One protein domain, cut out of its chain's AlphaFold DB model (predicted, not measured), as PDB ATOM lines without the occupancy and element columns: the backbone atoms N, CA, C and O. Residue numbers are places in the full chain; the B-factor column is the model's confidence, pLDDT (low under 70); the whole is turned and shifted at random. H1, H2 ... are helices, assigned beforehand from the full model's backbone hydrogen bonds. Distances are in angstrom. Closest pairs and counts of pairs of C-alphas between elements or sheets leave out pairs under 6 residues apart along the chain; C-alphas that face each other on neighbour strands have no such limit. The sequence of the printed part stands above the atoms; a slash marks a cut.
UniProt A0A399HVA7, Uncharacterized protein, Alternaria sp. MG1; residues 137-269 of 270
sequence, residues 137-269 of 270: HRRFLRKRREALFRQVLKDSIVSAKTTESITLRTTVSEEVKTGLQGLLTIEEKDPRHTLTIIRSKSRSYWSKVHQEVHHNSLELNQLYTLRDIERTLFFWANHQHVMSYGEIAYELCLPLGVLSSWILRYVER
ATOM      1  N   HIS A 137      34.568  -6.630 -24.966       68.00
ATOM      2  CA  HIS A 137      33.257  -7.246 -25.200       68.00
ATOM      3  C   HIS A 137      32.914  -8.356 -24.181       68.00
ATOM      4  O   HIS A 137      31.801  -8.406 -23.659       68.00
ATOM      5  N   ARG A 138      33.882  -9.212 -23.810       65.00
ATOM      6  CA  ARG A 138      33.697 -10.234 -22.759       65.00
ATOM      7  C   ARG A 138      33.497  -9.594 -21.378       65.00
ATOM      8  O   ARG A 138      32.686 -10.092 -20.602       65.00
ATOM      9  N   ARG A 139      34.170  -8.472 -21.082       70.62
ATOM     10  CA  ARG A 139      33.946  -7.700 -19.840       70.62
ATOM     11  C   ARG A 139      32.539  -7.097 -19.794       70.62
ATOM     12  O   ARG A 139      31.890  -7.178 -18.755       70.62
ATOM     13  N   PHE A 140      32.056  -6.539 -20.905       74.50
ATOM     14  CA  PHE A 140      30.699  -5.993 -21.010       74.50
ATOM     15  C   PHE A 140      29.626  -7.075 -20.817       74.50
ATOM     16  O   PHE A 140      28.746  -6.920 -19.972       74.50
ATOM     17  N   LEU A 141      29.741  -8.211 -21.518       68.38
ATOM     18  CA  LEU A 141      28.816  -9.338 -21.349       68.38
ATOM     19  C   LEU A 141      28.829  -9.901 -19.920       68.38
ATOM     20  O   LEU A 141      27.764 -10.211 -19.390       68.38
ATOM     21  N   ARG A 142      30.005  -9.990 -19.276       70.56
ATOM     22  CA  ARG A 142      30.117 -10.391 -17.863       70.56
ATOM     23  C   ARG A 142      29.354  -9.428 -16.952       70.56
ATOM     24  O   ARG A 142      28.490  -9.885 -16.216       70.56
ATOM     25  N   LYS A 143      29.593  -8.113 -17.066       78.56
ATOM     26  CA  LYS A 143      28.875  -7.089 -16.284       78.56
ATOM     27  C   LYS A 143      27.359  -7.134 -16.503       78.56
ATOM     28  O   LYS A 143      26.606  -7.015 -15.545       78.56
ATOM     29  N   ARG A 144      26.896  -7.336 -17.744       74.56
ATOM     30  CA  ARG A 144      25.457  -7.438 -18.051       74.56
ATOM     31  C   ARG A 144      24.821  -8.683 -17.426       74.56
ATOM     32  O   ARG A 144      23.731  -8.578 -16.875       74.56
ATOM     33  N   ARG A 145      25.494  -9.839 -17.478       64.62
ATOM     34  CA  ARG A 145      25.035 -11.071 -16.807       64.62
ATOM     35  C   ARG A 145      25.001 -10.910 -15.289       64.62
ATOM     36  O   ARG A 145      24.027 -11.308 -14.670       64.62
ATOM     37  N   GLU A 146      26.019 -10.281 -14.714       76.94
ATOM     38  CA  GLU A 146      26.093  -9.995 -13.279       76.94
ATOM     39  C   GLU A 146      24.967  -9.052 -12.820       76.94
ATOM     40  O   GLU A 146      24.323  -9.315 -11.812       76.94
ATOM     41  N   ALA A 147      24.663  -8.000 -13.587       77.62
ATOM     42  CA  ALA A 147      23.543  -7.101 -13.300       77.62
ATOM     43  C   ALA A 147      22.181  -7.817 -13.367       77.62
ATOM     44  O   ALA A 147      21.338  -7.605 -12.498       77.62
ATOM     45  N   LEU A 148      21.976  -8.695 -14.358       72.44
ATOM     46  CA  LEU A 148      20.765  -9.519 -14.453       72.44
ATOM     47  C   LEU A 148      20.663 -10.516 -13.292       72.44
ATOM     48  O   LEU A 148      19.589 -10.655 -12.718       72.44
ATOM     49  N   PHE A 149      21.769 -11.151 -12.893       74.75
ATOM     50  CA  PHE A 149      21.805 -12.026 -11.721       74.75
ATOM     51  C   PHE A 149      21.465 -11.265 -10.433       74.75
ATOM     52  O   PHE A 149      20.598 -11.705  -9.687       74.75
ATOM     53  N   ARG A 150      22.061 -10.084 -10.205       79.81
ATOM     54  CA  ARG A 150      21.723  -9.202  -9.070       79.81
ATOM     55  C   ARG A 150      20.240  -8.814  -9.070       79.81
ATOM     56  O   ARG A 150      19.638  -8.762  -8.001       79.81
ATOM     57  N   GLN A 151      19.649  -8.561 -10.241       79.56
ATOM     58  CA  GLN A 151      18.226  -8.241 -10.369       79.56
ATOM     59  C   GLN A 151      17.338  -9.452 -10.041       79.56
ATOM     60  O   GLN A 151      16.474  -9.333  -9.182       79.56
ATOM     61  N   VAL A 152      17.604 -10.626 -10.628       76.00
ATOM     62  CA  VAL A 152      16.880 -11.880 -10.330       76.00
ATOM     63  C   VAL A 152      16.999 -12.253  -8.849       76.00
ATOM     64  O   VAL A 152      16.006 -12.607  -8.224       76.00
ATOM     65  N   LEU A 153      18.190 -12.115  -8.262       77.00
ATOM     66  CA  LEU A 153      18.440 -12.365  -6.845       77.00
ATOM     67  C   LEU A 153      17.677 -11.377  -5.949       77.00
ATOM     68  O   LEU A 153      17.038 -11.790  -4.986       77.00
ATOM     69  N   LYS A 154      17.677 -10.081  -6.282       82.50
ATOM     70  CA  LYS A 154      16.901  -9.057  -5.566       82.50
ATOM     71  C   LYS A 154      15.398  -9.325  -5.643       82.50
ATOM     72  O   LYS A 154      14.721  -9.286  -4.617       82.50
ATOM     73  N   ASP A 155      14.887  -9.603  -6.839       79.94
ATOM     74  CA  ASP A 155      13.471  -9.888  -7.060       79.94
ATOM     75  C   ASP A 155      13.068 -11.190  -6.358       79.94
ATOM     76  O   ASP A 155      11.986 -11.255  -5.779       79.94
ATOM     77  N   SER A 156      13.964 -12.181  -6.300       75.06
ATOM     78  CA  SER A 156      13.760 -13.423  -5.550       75.06
ATOM     79  C   SER A 156      13.715 -13.212  -4.033       75.06
ATOM     80  O   SER A 156      12.813 -13.708  -3.358       75.06
ATOM     81  N   ILE A 157      14.636 -12.413  -3.485       77.56
ATOM     82  CA  ILE A 157      14.650 -12.056  -2.058       77.56
ATOM     83  C   ILE A 157      13.330 -11.386  -1.644       77.56
ATOM     84  O   ILE A 157      12.859 -11.621  -0.531       77.56
ATOM     85  N   VAL A 158      12.738 -10.570  -2.525       76.56
ATOM     86  CA  VAL A 158      11.521  -9.784  -2.255       76.56
ATOM     87  C   VAL A 158      10.223 -10.537  -2.595       76.56
ATOM     88  O   VAL A 158       9.219 -10.337  -1.912       76.56
ATOM     89  N   SER A 159      10.209 -11.398  -3.619       73.00
ATOM     90  CA  SER A 159       8.998 -12.018  -4.177       73.00
ATOM     91  C   SER A 159       9.011 -13.543  -4.064       73.00
ATOM     92  O   SER A 159       9.656 -14.229  -4.852       73.00
ATOM     93  N   ALA A 160       8.198 -14.104  -3.168       66.44
ATOM     94  CA  ALA A 160       8.027 -15.556  -3.012       66.44
ATOM     95  C   ALA A 160       7.105 -16.207  -4.078       66.44
ATOM     96  O   ALA A 160       6.549 -17.274  -3.844       66.44
ATOM     97  N   LYS A 161       6.872 -15.552  -5.227       70.38
ATOM     98  CA  LYS A 161       5.786 -15.909  -6.166       70.38
ATOM     99  C   LYS A 161       6.133 -16.956  -7.231       70.38
ATOM    100  O   LYS A 161       5.229 -17.402  -7.929       70.38
ATOM    101  N   THR A 162       7.402 -17.328  -7.399       79.50
ATOM    102  CA  THR A 162       7.831 -18.330  -8.392       79.50
ATOM    103  C   THR A 162       8.670 -19.419  -7.738       79.50
ATOM    104  O   THR A 162       9.423 -19.147  -6.803       79.50
ATOM    105  N   THR A 163       8.586 -20.649  -8.249       78.38
ATOM    106  CA  THR A 163       9.380 -21.783  -7.752       78.38
ATOM    107  C   THR A 163      10.880 -21.493  -7.821       78.38
ATOM    108  O   THR A 163      11.591 -21.728  -6.851       78.38
ATOM    109  N   GLU A 164      11.355 -20.902  -8.922       77.38
ATOM    110  CA  GLU A 164      12.754 -20.478  -9.082       77.38
ATOM    111  C   GLU A 164      13.189 -19.487  -7.996       77.38
ATOM    112  O   GLU A 164      14.277 -19.623  -7.436       77.38
ATOM    113  N   SER A 165      12.322 -18.528  -7.649       79.00
ATOM    114  CA  SER A 165      12.578 -17.587  -6.558       79.00
ATOM    115  C   SER A 165      12.632 -18.283  -5.198       79.00
ATOM    116  O   SER A 165      13.545 -18.018  -4.421       79.00
ATOM    117  N   ILE A 166      11.683 -19.176  -4.903       81.75
ATOM    118  CA  ILE A 166      11.645 -19.908  -3.629       81.75
ATOM    119  C   ILE A 166      12.914 -20.754  -3.476       81.75
ATOM    120  O   ILE A 166      13.547 -20.717  -2.420       81.75
ATOM    121  N   THR A 167      13.331 -21.455  -4.534       85.75
ATOM    122  CA  THR A 167      14.581 -22.224  -4.558       85.75
ATOM    123  C   THR A 167      15.790 -21.321  -4.329       85.75
ATOM    124  O   THR A 167      16.553 -21.577  -3.403       85.75
ATOM    125  N   LEU A 168      15.942 -20.231  -5.092       84.06
ATOM    126  CA  LEU A 168      17.090 -19.324  -4.968       84.06
ATOM    127  C   LEU A 168      17.165 -18.669  -3.579       84.06
ATOM    128  O   LEU A 168      18.225 -18.670  -2.953       84.06
ATOM    129  N   ARG A 169      16.037 -18.177  -3.055       85.31
ATOM    130  CA  ARG A 169      15.925 -17.616  -1.698       85.31
ATOM    131  C   ARG A 169      16.293 -18.654  -0.634       85.31
ATOM    132  O   ARG A 169      16.944 -18.301   0.348       85.31
ATOM    133  N   THR A 170      15.941 -19.922  -0.855       87.88
ATOM    134  CA  THR A 170      16.280 -21.037   0.041       87.88
ATOM    135  C   THR A 170      17.764 -21.384  -0.001       87.88
ATOM    136  O   THR A 170      18.383 -21.425   1.061       87.88
ATOM    137  N   THR A 171      18.367 -21.526  -1.186       89.12
ATOM    138  CA  THR A 171      19.819 -21.728  -1.343       89.12
ATOM    139  C   THR A 171      20.609 -20.628  -0.633       89.12
ATOM    140  O   THR A 171      21.427 -20.924   0.233       89.12
ATOM    141  N   VAL A 172      20.280 -19.360  -0.901       89.06
ATOM    142  CA  VAL A 172      20.932 -18.203  -0.262       89.06
ATOM    143  C   VAL A 172      20.724 -18.207   1.254       89.06
ATOM    144  O   VAL A 172      21.634 -17.856   2.001       89.06
ATOM    145  N   SER A 173      19.548 -18.618   1.741       91.12
ATOM    146  CA  SER A 173      19.302 -18.709   3.183       91.12
ATOM    147  C   SER A 173      20.146 -19.784   3.866       91.12
ATOM    148  O   SER A 173      20.703 -19.513   4.925       91.12
ATOM    149  N   GLU A 174      20.318 -20.963   3.263       92.44
ATOM    150  CA  GLU A 174      21.147 -22.018   3.855       92.44
ATOM    151  C   GLU A 174      22.649 -21.692   3.761       92.44
ATOM    152  O   GLU A 174      23.384 -21.988   4.701       92.44
ATOM    153  N   GLU A 175      23.104 -20.991   2.715       90.44
ATOM    154  CA  GLU A 175      24.467 -20.436   2.637       90.44
ATOM    155  C   GLU A 175      24.726 -19.399   3.744       90.44
ATOM    156  O   GLU A 175      25.687 -19.529   4.504       90.44
ATOM    157  N   VAL A 176      23.831 -18.410   3.898       91.62
ATOM    158  CA  VAL A 176      23.885 -17.394   4.969       91.62
ATOM    159  C   VAL A 176      23.882 -18.046   6.349       91.62
ATOM    160  O   VAL A 176      24.700 -17.709   7.207       91.62
ATOM    161  N   LYS A 177      22.970 -18.992   6.573       92.88
ATOM    162  CA  LYS A 177      22.843 -19.721   7.834       92.88
ATOM    163  C   LYS A 177      24.117 -20.492   8.137       92.88
ATOM    164  O   LYS A 177      24.680 -20.284   9.203       92.88
ATOM    165  N   THR A 178      24.617 -21.292   7.196       91.69
ATOM    166  CA  THR A 178      25.836 -22.102   7.364       91.69
ATOM    167  C   THR A 178      27.066 -21.233   7.628       91.69
ATOM    168  O   THR A 178      27.799 -21.492   8.584       91.69
ATOM    169  N   GLY A 179      27.265 -20.163   6.852       89.50
ATOM    170  CA  GLY A 179      28.404 -19.256   7.015       89.50
ATOM    171  C   GLY A 179      28.394 -18.483   8.339       89.50
ATOM    172  O   GLY A 179      29.451 -18.231   8.914       89.50
ATOM    173  N   LEU A 180      27.214 -18.137   8.865       92.50
ATOM    174  CA  LEU A 180      27.073 -17.413  10.137       92.50
ATOM    175  C   LEU A 180      26.899 -18.336  11.361       92.50
ATOM    176  O   LEU A 180      27.143 -17.900  12.488       92.50
ATOM    177  N   GLN A 181      26.555 -19.617  11.168       91.38
ATOM    178  CA  GLN A 181      26.340 -20.616  12.230       91.38
ATOM    179  C   GLN A 181      27.544 -20.721  13.176       91.38
ATOM    180  O   GLN A 181      27.365 -20.849  14.387       91.38
ATOM    181  N   GLY A 182      28.771 -20.671  12.646       89.56
ATOM    182  CA  GLY A 182      30.004 -20.724  13.440       89.56
ATOM    183  C   GLY A 182      30.437 -19.379  14.032       89.56
ATOM    184  O   GLY A 182      31.204 -19.357  14.990       89.56
ATOM    185  N   LEU A 183      29.947 -18.262  13.485       91.25
ATOM    186  CA  LEU A 183      30.396 -16.912  13.844       91.25
ATOM    187  C   LEU A 183      29.576 -16.274  14.968       91.25
ATOM    188  O   LEU A 183      30.087 -15.382  15.644       91.25
ATOM    189  N   LEU A 184      28.324 -16.694  15.162       93.62
ATOM    190  CA  LEU A 184      27.419 -16.158  16.185       93.62
ATOM    191  C   LEU A 184      27.409 -17.025  17.456       93.62
ATOM    192  O   LEU A 184      27.385 -18.259  17.382       93.62
ATOM    193  N   THR A 185      27.374 -16.399  18.635       94.00
ATOM    194  CA  THR A 185      27.177 -17.111  19.913       94.00
ATOM    195  C   THR A 185      25.761 -17.696  20.020       94.00
ATOM    196  O   THR A 185      24.894 -17.427  19.191       94.00
ATOM    197  N   ILE A 186      25.505 -18.519  21.043       92.06
ATOM    198  CA  ILE A 186      24.168 -19.091  21.296       92.06
ATOM    199  C   ILE A 186      23.132 -17.979  21.536       92.06
ATOM    200  O   ILE A 186      22.036 -18.043  20.992       92.06
ATOM    201  N   GLU A 187      23.500 -16.937  22.286       92.19
ATOM    202  CA  GLU A 187      22.630 -15.785  22.549       92.19
ATOM    203  C   GLU A 187      22.380 -14.960  21.275       92.19
ATOM    204  O   GLU A 187      21.250 -14.586  20.982       92.19
ATOM    205  N   GLU A 188      23.411 -14.748  20.452       90.75
ATOM    206  CA  GLU A 188      23.285 -14.012  19.186       90.75
ATOM    207  C   GLU A 188      22.404 -14.730  18.146       90.75
ATOM    208  O   GLU A 188      21.929 -14.093  17.206       90.75
ATOM    209  N   LYS A 189      22.179 -16.041  18.311       92.19
ATOM    210  CA  LYS A 189      21.277 -16.860  17.489       92.19
ATOM    211  C   LYS A 189      19.822 -16.827  17.966       92.19
ATOM    212  O   LYS A 189      18.948 -17.227  17.201       92.19
ATOM    213  N   ASP A 190      19.546 -16.369  19.191       92.31
ATOM    214  CA  ASP A 190      18.176 -16.256  19.693       92.31
ATOM    215  C   ASP A 190      17.421 -15.156  18.913       92.31
ATOM    216  O   ASP A 190      17.849 -13.989  18.903       92.31
ATOM    217  N   PRO A 191      16.281 -15.477  18.266       91.12
ATOM    218  CA  PRO A 191      15.457 -14.470  17.611       91.12
ATOM    219  C   PRO A 191      15.006 -13.355  18.561       91.12
ATOM    220  O   PRO A 191      14.929 -12.203  18.135       91.12
ATOM    221  N   ARG A 192      14.762 -13.638  19.849       93.62
ATOM    222  CA  ARG A 192      14.344 -12.629  20.839       93.62
ATOM    223  C   ARG A 192      15.462 -11.640  21.157       93.62
ATOM    224  O   ARG A 192      15.202 -10.435  21.227       93.62
ATOM    225  N   HIS A 193      16.697 -12.119  21.303       92.94
ATOM    226  CA  HIS A 193      17.874 -11.269  21.489       92.94
ATOM    227  C   HIS A 193      18.091 -10.366  20.265       92.94
ATOM    228  O   HIS A 193      18.197  -9.143  20.403       92.94
ATOM    229  N   THR A 194      18.040 -10.939  19.054       92.19
ATOM    230  CA  THR A 194      18.154 -10.170  17.802       92.19
ATOM    231  C   THR A 194      17.059  -9.107  17.689       92.19
ATOM    232  O   THR A 194      17.365  -7.933  17.474       92.19
ATOM    233  N   LEU A 195      15.791  -9.469  17.915       92.38
ATOM    234  CA  LEU A 195      14.676  -8.520  17.898       92.38
ATOM    235  C   LEU A 195      14.870  -7.388  18.907       92.38
ATOM    236  O   LEU A 195      14.652  -6.229  18.565       92.38
ATOM    237  N   THR A 196      15.321  -7.697  20.123       92.25
ATOM    238  CA  THR A 196      15.552  -6.697  21.176       92.25
ATOM    239  C   THR A 196      16.618  -5.680  20.761       92.25
ATOM    240  O   THR A 196      16.378  -4.470  20.826       92.25
ATOM    241  N   ILE A 197      17.772  -6.145  20.264       90.81
ATOM    242  CA  ILE A 197      18.859  -5.260  19.822       90.81
ATOM    243  C   ILE A 197      18.433  -4.429  18.610       90.81
ATOM    244  O   ILE A 197      18.534  -3.199  18.648       90.81
ATOM    245  N   ILE A 198      17.936  -5.063  17.545       91.00
ATOM    246  CA  ILE A 198      17.647  -4.371  16.283       91.00
ATOM    247  C   ILE A 198      16.478  -3.385  16.453       91.00
ATOM    248  O   ILE A 198      16.589  -2.245  16.001       91.00
ATOM    249  N   ARG A 199      15.426  -3.731  17.217       89.31
ATOM    250  CA  ARG A 199      14.323  -2.801  17.548       89.31
ATOM    251  C   ARG A 199      14.766  -1.621  18.414       89.31
ATOM    252  O   ARG A 199      14.245  -0.517  18.260       89.31
ATOM    253  N   SER A 200      15.732  -1.809  19.319       86.44
ATOM    254  CA  SER A 200      16.280  -0.685  20.095       86.44
ATOM    255  C   SER A 200      17.022   0.314  19.193       86.44
ATOM    256  O   SER A 200      16.857   1.529  19.335       86.44
ATOM    257  N   LYS A 201      17.765  -0.192  18.199       84.31
ATOM    258  CA  LYS A 201      18.511   0.614  17.225       84.31
ATOM    259  C   LYS A 201      17.601   1.268  16.190       84.31
ATOM    260  O   LYS A 201      17.815   2.436  15.875       84.31
ATOM    261  N   SER A 202      16.541   0.605  15.730       79.38
ATOM    262  CA  SER A 202      15.582   1.213  14.802       79.38
ATOM    263  C   SER A 202      14.788   2.364  15.432       79.38
ATOM    264  O   SER A 202      14.552   3.367  14.767       79.38
ATOM    265  N   ARG A 203      14.465   2.322  16.733       74.06
ATOM    266  CA  ARG A 203      13.911   3.502  17.436       74.06
ATOM    267  C   ARG A 203      14.863   4.703  17.382       74.06
ATOM    268  O   ARG A 203      14.417   5.829  17.182       74.06
ATOM    269  N   SER A 204      16.171   4.457  17.501       71.50
ATOM    270  CA  SER A 204      17.204   5.481  17.295       71.50
ATOM    271  C   SER A 204      17.274   5.935  15.830       71.50
ATOM    272  O   SER A 204      17.340   7.135  15.585       71.50
ATOM    273  N   TYR A 205      17.157   5.017  14.858       70.69
ATOM    274  CA  TYR A 205      17.067   5.347  13.426       70.69
ATOM    275  C   TYR A 205      15.926   6.320  13.143       70.69
ATOM    276  O   TYR A 205      16.174   7.406  12.636       70.69
ATOM    277  N   TRP A 206      14.689   5.966  13.498       67.75
ATOM    278  CA  TRP A 206      13.520   6.789  13.194       67.75
ATOM    279  C   TRP A 206      13.588   8.148  13.903       67.75
ATOM    280  O   TRP A 206      13.306   9.169  13.282       67.75
ATOM    281  N   SER A 207      14.072   8.188  15.151       66.88
ATOM    282  CA  SER A 207      14.357   9.441  15.865       66.88
ATOM    283  C   SER A 207      15.379  10.321  15.126       66.88
ATOM    284  O   SER A 207      15.140  11.513  14.935       66.88
ATOM    285  N   LYS A 208      16.486   9.738  14.641       65.69
ATOM    286  CA  LYS A 208      17.510  10.456  13.864       65.69
ATOM    287  C   LYS A 208      17.020  10.888  12.486       65.69
ATOM    288  O   LYS A 208      17.262  12.023  12.112       65.69
ATOM    289  N   VAL A 209      16.271  10.057  11.761       64.75
ATOM    290  CA  VAL A 209      15.657  10.441  10.477       64.75
ATOM    291  C   VAL A 209      14.724  11.638  10.663       64.75
ATOM    292  O   VAL A 209      14.792  12.584   9.885       64.75
ATOM    293  N   HIS A 210      13.918  11.663  11.729       58.84
ATOM    294  CA  HIS A 210      13.105  12.838  12.056       58.84
ATOM    295  C   HIS A 210      13.940  14.089  12.399       58.84
ATOM    296  O   HIS A 210      13.478  15.199  12.146       58.84
ATOM    297  N   GLN A 211      15.157  13.940  12.931       58.53
ATOM    298  CA  GLN A 211      16.090  15.056  13.153       58.53
ATOM    299  C   GLN A 211      16.819  15.489  11.864       58.53
ATOM    300  O   GLN A 211      17.040  16.679  11.655       58.53
ATOM    301  N   GLU A 212      17.160  14.554  10.980       58.22
ATOM    302  CA  GLU A 212      18.035  14.772   9.818       58.22
ATOM    303  C   GLU A 212      17.303  15.033   8.497       58.22
ATOM    304  O   GLU A 212      17.918  15.525   7.554       58.22
ATOM    305  N   VAL A 213      15.978  14.865   8.439       52.72
ATOM    306  CA  VAL A 213      15.152  15.522   7.401       52.72
ATOM    307  C   VAL A 213      15.341  17.054   7.428       52.72
ATOM    308  O   VAL A 213      15.115  17.716   6.418       52.72
ATOM    309  N   HIS A 214      15.843  17.617   8.537       47.75
ATOM    310  CA  HIS A 214      16.298  19.010   8.623       47.75
ATOM    311  C   HIS A 214      17.807  19.223   8.368       47.75
ATOM    312  O   HIS A 214      18.211  20.362   8.152       47.75
ATOM    313  N   HIS A 215      18.641  18.174   8.378       46.03
ATOM    314  CA  HIS A 215      20.101  18.255   8.218       46.03
ATOM    315  C   HIS A 215      20.702  16.975   7.590       46.03
ATOM    316  O   HIS A 215      21.219  16.112   8.288       46.03
ATOM    317  N   ASN A 216      20.678  16.910   6.255       46.91
ATOM    318  CA  ASN A 216      21.557  16.138   5.358       46.91
ATOM    319  C   ASN A 216      22.113  14.759   5.811       46.91
ATOM    320  O   ASN A 216      23.214  14.668   6.347       46.91
ATOM    321  N   SER A 217      21.496  13.693   5.283       51.53
ATOM    322  CA  SER A 217      22.191  12.496   4.757       51.53
ATOM    323  C   SER A 217      23.006  11.612   5.730       51.53
ATOM    324  O   SER A 217      24.216  11.438   5.551       51.53
ATOM    325  N   LEU A 218      22.339  10.892   6.641       54.66
ATOM    326  CA  LEU A 218      22.931   9.715   7.296       54.66
ATOM    327  C   LEU A 218      23.240   8.566   6.321       54.66
ATOM    328  O   LEU A 218      22.359   8.045   5.631       54.66
ATOM    329  N   GLU A 219      24.462   8.038   6.390       60.16
ATOM    330  CA  GLU A 219      24.745   6.688   5.907       60.16
ATOM    331  C   GLU A 219      24.214   5.643   6.901       60.16
ATOM    332  O   GLU A 219      24.738   5.493   8.007       60.16
ATOM    333  N   LEU A 220      23.235   4.828   6.488       57.16
ATOM    334  CA  LEU A 220      22.678   3.745   7.321       57.16
ATOM    335  C   LEU A 220      23.731   2.766   7.879       57.16
ATOM    336  O   LEU A 220      23.501   2.150   8.920       57.16
ATOM    337  N   ASN A 221      24.882   2.634   7.209       57.19
ATOM    338  CA  ASN A 221      25.984   1.769   7.642       57.19
ATOM    339  C   ASN A 221      26.616   2.223   8.978       57.19
ATOM    340  O   ASN A 221      27.327   1.439   9.594       57.19
ATOM    341  N   GLN A 222      26.365   3.456   9.439       66.19
ATOM    342  CA  GLN A 222      26.871   3.957  10.724       66.19
ATOM    343  C   GLN A 222      26.004   3.545  11.925       66.19
ATOM    344  O   GLN A 222      26.465   3.617  13.063       66.19
ATOM    345  N   LEU A 223      24.747   3.136  11.706       75.88
ATOM    346  CA  LEU A 223      23.825   2.814  12.803       75.88
ATOM    347  C   LEU A 223      23.822   1.327  13.186       75.88
ATOM    348  O   LEU A 223      23.566   0.983  14.342       75.88
ATOM    349  N   TYR A 224      24.110   0.453  12.223       84.69
ATOM    350  CA  TYR A 224      24.169  -0.993  12.412       84.69
ATOM    351  C   TYR A 224      25.614  -1.467  12.268       84.69
ATOM    352  O   TYR A 224      26.240  -1.292  11.226       84.69
ATOM    353  N   THR A 225      26.144  -2.076  13.325       89.50
ATOM    354  CA  THR A 225      27.467  -2.708  13.312       89.50
ATOM    355  C   THR A 225      27.449  -3.972  12.454       89.50
ATOM    356  O   THR A 225      26.390  -4.557  12.221       89.50
ATOM    357  N   LEU A 226      28.624  -4.464  12.049       90.06
ATOM    358  CA  LEU A 226      28.727  -5.730  11.315       90.06
ATOM    359  C   LEU A 226      28.016  -6.889  12.045       90.06
ATOM    360  O   LEU A 226      27.275  -7.633  11.411       90.06
ATOM    361  N   ARG A 227      28.131  -6.977  13.380       92.38
ATOM    362  CA  ARG A 227      27.440  -8.006  14.184       92.38
ATOM    363  C   ARG A 227      25.918  -7.845  14.197       92.38
ATOM    364  O   ARG A 227      25.209  -8.837  14.301       92.38
ATOM    365  N   ASP A 228      25.390  -6.627  14.072       91.31
ATOM    366  CA  ASP A 228      23.940  -6.418  13.921       91.31
ATOM    367  C   ASP A 228      23.442  -6.934  12.565       91.31
ATOM    368  O   ASP A 228      22.368  -7.535  12.484       91.31
ATOM    369  N   ILE A 229      24.240  -6.730  11.512       92.00
ATOM    370  CA  ILE A 229      23.958  -7.221  10.160       92.00
ATOM    371  C   ILE A 229      24.017  -8.754  10.141       92.00
ATOM    372  O   ILE A 229      23.077  -9.378   9.665       92.00
ATOM    373  N   GLU A 230      25.057  -9.368  10.712       94.06
ATOM    374  CA  GLU A 230      25.188 -10.832  10.807       94.06
ATOM    375  C   GLU A 230      24.002 -11.468  11.550       94.06
ATOM    376  O   GLU A 230      23.349 -12.360  11.011       94.06
ATOM    377  N   ARG A 231      23.637 -10.960  12.737       94.62
ATOM    378  CA  ARG A 231      22.446 -11.426  13.477       94.62
ATOM    379  C   ARG A 231      21.162 -11.278  12.659       94.62
ATOM    380  O   ARG A 231      20.345 -12.190  12.624       94.62
ATOM    381  N   THR A 232      21.000 -10.153  11.963       94.31
ATOM    382  CA  THR A 232      19.836  -9.894  11.099       94.31
ATOM    383  C   THR A 232      19.761 -10.866   9.918       94.31
ATOM    384  O   THR A 232      18.686 -11.378   9.607       94.31
ATOM    385  N   LEU A 233      20.892 -11.146   9.268       94.69
ATOM    386  CA  LEU A 233      20.982 -12.098   8.161       94.69
ATOM    387  C   LEU A 233      20.698 -13.529   8.634       94.69
ATOM    388  O   LEU A 233      19.942 -14.243   7.980       94.69
ATOM    389  N   PHE A 234      21.222 -13.923   9.796       95.50
ATOM    390  CA  PHE A 234      20.933 -15.220  10.406       95.50
ATOM    391  C   PHE A 234      19.461 -15.346  10.837       95.50
ATOM    392  O   PHE A 234      18.834 -16.378  10.596       95.50
ATOM    393  N   PHE A 235      18.869 -14.289  11.408       95.50
ATOM    394  CA  PHE A 235      17.436 -14.235  11.708       95.50
ATOM    395  C   PHE A 235      16.604 -14.430  10.439       95.50
ATOM    396  O   PHE A 235      15.738 -15.304  10.410       95.50
ATOM    397  N   TRP A 236      16.894 -13.663   9.380       94.94
ATOM    398  CA  TRP A 236      16.217 -13.794   8.091       94.94
ATOM    399  C   TRP A 236      16.328 -15.218   7.552       94.94
ATOM    400  O   TRP A 236      15.306 -15.825   7.247       94.94
ATOM    401  N   ALA A 237      17.538 -15.777   7.509       93.44
ATOM    402  CA  ALA A 237      17.782 -17.102   6.959       93.44
ATOM    403  C   ALA A 237      16.959 -18.198   7.656       93.44
ATOM    404  O   ALA A 237      16.369 -19.041   6.986       93.44
ATOM    405  N   ASN A 238      16.846 -18.148   8.988       94.44
ATOM    406  CA  ASN A 238      16.052 -19.124   9.737       94.44
ATOM    407  C   ASN A 238      14.533 -18.923   9.590       94.44
ATOM    408  O   ASN A 238      13.801 -19.907   9.641       94.44
ATOM    409  N   HIS A 239      14.040 -17.698   9.376       92.44
ATOM    410  CA  HIS A 239      12.595 -17.404   9.356       92.44
ATOM    411  C   HIS A 239      12.000 -17.232   7.949       92.44
ATOM    412  O   HIS A 239      10.779 -17.170   7.812       92.44
ATOM    413  N   GLN A 240      12.819 -17.195   6.891       89.00
ATOM    414  CA  GLN A 240      12.359 -16.904   5.525       89.00
ATOM    415  C   GLN A 240      11.318 -17.902   4.985       89.00
ATOM    416  O   GLN A 240      10.506 -17.530   4.140       89.00
ATOM    417  N   HIS A 241      11.283 -19.130   5.505       86.88
ATOM    418  CA  HIS A 241      10.299 -20.146   5.122       86.88
ATOM    419  C   HIS A 241       8.896 -19.930   5.731       86.88
ATOM    420  O   HIS A 241       7.922 -20.416   5.167       86.88
ATOM    421  N   VAL A 242       8.783 -19.196   6.848       89.31
ATOM    422  CA  VAL A 242       7.496 -18.860   7.501       89.31
ATOM    423  C   VAL A 242       7.077 -17.421   7.203       89.31
ATOM    424  O   VAL A 242       5.891 -17.125   7.121       89.31
ATOM    425  N   MET A 243       8.049 -16.519   7.045       88.25
ATOM    426  CA  MET A 243       7.825 -15.083   6.904       88.25
ATOM    427  C   MET A 243       8.345 -14.563   5.562       88.25
ATOM    428  O   MET A 243       9.470 -14.847   5.127       88.25
ATOM    429  N   SER A 244       7.549 -13.717   4.915       86.12
ATOM    430  CA  SER A 244       7.981 -12.936   3.761       86.12
ATOM    431  C   SER A 244       9.087 -11.942   4.134       86.12
ATOM    432  O   SER A 244       9.308 -11.590   5.296       86.12
ATOM    433  N   TYR A 245       9.781 -11.430   3.119       86.12
ATOM    434  CA  TYR A 245      10.757 -10.355   3.294       86.12
ATOM    435  C   TYR A 245      10.164  -9.117   3.989       86.12
ATOM    436  O   TYR A 245      10.825  -8.511   4.833       86.12
ATOM    437  N   GLY A 246       8.921  -8.754   3.646       84.75
ATOM    438  CA  GLY A 246       8.226  -7.606   4.228       84.75
ATOM    439  C   GLY A 246       7.948  -7.793   5.716       84.75
ATOM    440  O   GLY A 246       8.240  -6.897   6.502       84.75
ATOM    441  N   GLU A 247       7.472  -8.974   6.112       89.75
ATOM    442  CA  GLU A 247       7.210  -9.310   7.516       89.75
ATOM    443  C   GLU A 247       8.501  -9.347   8.338       89.75
ATOM    444  O   GLU A 247       8.536  -8.778   9.422       89.75
ATOM    445  N   ILE A 248       9.590  -9.928   7.820       90.56
ATOM    446  CA  ILE A 248      10.890  -9.946   8.519       90.56
ATOM    447  C   ILE A 248      11.437  -8.522   8.695       90.56
ATOM    448  O   ILE A 248      11.913  -8.166   9.775       90.56
ATOM    449  N   ALA A 249      11.356  -7.687   7.654       89.25
ATOM    450  CA  ALA A 249      11.789  -6.295   7.727       89.25
ATOM    451  C   ALA A 249      10.926  -5.471   8.700       89.25
ATOM    452  O   ALA A 249      11.471  -4.667   9.455       89.25
ATOM    453  N   TYR A 250       9.609  -5.692   8.723       89.12
ATOM    454  CA  TYR A 250       8.681  -5.058   9.664       89.12
ATOM    455  C   TYR A 250       8.936  -5.496  11.113       89.12
ATOM    456  O   TYR A 250       9.056  -4.652  12.002       89.12
ATOM    457  N   GLU A 251       9.099  -6.799  11.347       90.81
ATOM    458  CA  GLU A 251       9.310  -7.384  12.673       90.81
ATOM    459  C   GLU A 251      10.628  -6.882  13.285       90.81
ATOM    460  O   GLU A 251      10.649  -6.414  14.423       90.81
ATOM    461  N   LEU A 252      11.703  -6.807  12.495       90.19
ATOM    462  CA  LEU A 252      12.964  -6.164  12.891       90.19
ATOM    463  C   LEU A 252      12.915  -4.619  12.860       90.19
ATOM    464  O   LEU A 252      13.864  -3.961  13.288       90.19
ATOM    465  N   CYS A 253      11.818  -4.018  12.390       88.81
ATOM    466  CA  CYS A 253      11.626  -2.572  12.223       88.81
ATOM    467  C   CYS A 253      12.714  -1.897  11.357       88.81
ATOM    468  O   CYS A 253      13.129  -0.763  11.622       88.81
ATOM    469  N   LEU A 254      13.196  -2.605  10.334       87.00
ATOM    470  CA  LEU A 254      14.250  -2.155   9.428       87.00
ATOM    471  C   LEU A 254      13.728  -1.137   8.400       87.00
ATOM    472  O   LEU A 254      12.576  -1.222   7.970       87.00
ATOM    473  N   PRO A 255      14.579  -0.209   7.924       81.75
ATOM    474  CA  PRO A 255      14.220   0.673   6.819       81.75
ATOM    475  C   PRO A 255      14.056  -0.113   5.506       81.75
ATOM    476  O   PRO A 255      14.672  -1.165   5.301       81.75
ATOM    477  N   LEU A 256      13.230   0.405   4.593       78.81
ATOM    478  CA  LEU A 256      12.880  -0.292   3.355       78.81
ATOM    479  C   LEU A 256      14.124  -0.612   2.504       78.81
ATOM    480  O   LEU A 256      15.017   0.213   2.332       78.81
ATOM    481  N   GLY A 257      14.182  -1.834   1.968       78.56
ATOM    482  CA  GLY A 257      15.277  -2.305   1.106       78.56
ATOM    483  C   GLY A 257      16.588  -2.674   1.819       78.56
ATOM    484  O   GLY A 257      17.417  -3.357   1.216       78.56
ATOM    485  N   VAL A 258      16.775  -2.307   3.091       86.00
ATOM    486  CA  VAL A 258      18.039  -2.512   3.827       86.00
ATOM    487  C   VAL A 258      18.419  -3.984   3.934       86.00
ATOM    488  O   VAL A 258      19.532  -4.352   3.564       86.00
ATOM    489  N   LEU A 259      17.477  -4.834   4.348       88.69
ATOM    490  CA  LEU A 259      17.690  -6.277   4.454       88.69
ATOM    491  C   LEU A 259      18.110  -6.886   3.103       88.69
ATOM    492  O   LEU A 259      19.067  -7.651   3.052       88.69
ATOM    493  N   SER A 260      17.480  -6.483   1.992       86.44
ATOM    494  CA  SER A 260      17.845  -6.968   0.651       86.44
ATOM    495  C   SER A 260      19.245  -6.512   0.238       86.44
ATOM    496  O   SER A 260      20.003  -7.302  -0.313       86.44
ATOM    497  N   SER A 261      19.634  -5.278   0.578       86.62
ATOM    498  CA  SER A 261      20.990  -4.764   0.344       86.62
ATOM    499  C   SER A 261      22.043  -5.522   1.159       86.62
ATOM    500  O   SER A 261      23.134  -5.788   0.659       86.62
ATOM    501  N   TRP A 262      21.722  -5.920   2.394       90.56
ATOM    502  CA  TRP A 262      22.611  -6.732   3.227       90.56
ATOM    503  C   TRP A 262      22.756  -8.164   2.709       90.56
ATOM    504  O   TRP A 262      23.882  -8.647   2.644       90.56
ATOM    505  N   ILE A 263      21.665  -8.811   2.279       89.06
ATOM    506  CA  ILE A 263      21.717 -10.158   1.685       89.06
ATOM    507  C   ILE A 263      22.538 -10.128   0.388       89.06
ATOM    508  O   ILE A 263      23.471 -10.912   0.242       89.06
ATOM    509  N   LEU A 264      22.270  -9.175  -0.515       86.94
ATOM    510  CA  LEU A 264      23.039  -9.001  -1.756       86.94
ATOM    511  C   LEU A 264      24.533  -8.778  -1.475       86.94
ATOM    512  O   LEU A 264      25.374  -9.471  -2.037       86.94
ATOM    513  N   ARG A 265      24.877  -7.875  -0.545       86.69
ATOM    514  CA  ARG A 265      26.274  -7.628  -0.139       86.69
ATOM    515  C   ARG A 265      26.943  -8.815   0.552       86.69
ATOM    516  O   ARG A 265      28.169  -8.854   0.571       86.69
ATOM    517  N   TYR A 266      26.181  -9.714   1.166       87.44
ATOM    518  CA  TYR A 266      26.712 -10.935   1.762       87.44
ATOM    519  C   TYR A 266      27.023 -11.971   0.676       87.44
ATOM    520  O   TYR A 266      28.144 -12.462   0.626       87.44
ATOM    521  N   VAL A 267      26.090 -12.204  -0.254       83.38
ATOM    522  CA  VAL A 267      26.298 -13.082  -1.421       83.38
ATOM    523  C   VAL A 267      27.450 -12.582  -2.306       83.38
ATOM    524  O   VAL A 267      28.233 -13.378  -2.795       83.38
ATOM    525  N   GLU A 268      27.627 -11.265  -2.458       83.00
ATOM    526  CA  GLU A 268      28.764 -10.671  -3.191       83.00
ATOM    527  C   GLU A 268      30.142 -10.844  -2.513       83.00
ATOM    528  O   GLU A 268      31.150 -10.429  -3.088       83.00
ATOM    529  N   ARG A 269      30.207 -11.399  -1.292       79.81
ATOM    530  CA  ARG A 269      31.457 -11.645  -0.543       79.81
ATOM    531  C   ARG A 269      31.861 -13.121  -0.467       79.81
ATOM    532  O   ARG A 269      32.954 -13.383   0.033       79.81
TER     533      ARG A 269
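What this domain is: This is residues 137 to 269 of the 270 residues of an uncharacterized protein of Alternaria sp. MG1 (UniProt A0A399HVA7). Two long helices, H1 and H3, lie at opposite ends of a small core in which the short helices H4 and H6 cross, with H2 packed on H4 and across the inner end of H1. The first part of H1, residues 137 to 149, sticks out, as does the tip at residues 210 to 216. The 133 printed residues hold six named helices, H1 to H6 in chain order, and no named strand: all helix, compact, radius of gyration of the C-alphas 16.0 A, spans 46 by 38 by 28 A.

Where its parts are: Find C-alpha 137 at (33.257, -7.246, -25.200); from there H1 runs 31.7 A to residue 158. H3, residues 191 to 212, begins at (15.457, -14.470, 17.611) and covers 30.4 A. H2 is residues 163 to 181, 26.2 A, and H4 is 226 to 239, 20.0 A. H5 is 245 to 251; H6 is 258 to 267, ending at (26.298, -13.082, -1.421).

How they stand to each other: Look at Ser 156 and Ser 165, the closest C-alphas of H1 and H2, 4.4 A apart; these helices touch, about perpendicular at 89 degrees, H1 with residues 153 to 157 alone and H2 with 164 to 169 alone. H1 touches H6 with residues 150 to 158 alone, closest at Ile 157 and Ser 260, 6.6 A between C-alphas. H1 and H5 only just touch, with 3 pairs of C-alphas within 8 A, the closest Val 158 and Tyr 245 at 5.6 A. H4 touches H2, closest C-alphas Ser 173 and Ala 237, 4.4 A, at a steep tilt of 48 degrees, opposite ways. H4 touches H6 with residues 229 to 233 alone, about perpendicular at 87 degrees, closest C-alphas Leu 233 and Ile 263, 6.8 A. H3 touches H4 with residues 191 to 198 alone, closest C-alphas Thr 194 and Arg 231, 6.2 A. H1 and H3 are apart. Every O i to N i+4 pair is within hydrogen-bond range in H1, H2, H4, H5 and H6; in H3, 17 of 18.

The domain as a whole: The farthest C-alphas, His 137 and Arg 192, are 50.1 A apart. The printed part has no cut; the link H3 to H4 is long. Confidence is under 70 in 22 residues, among them 206 to 222.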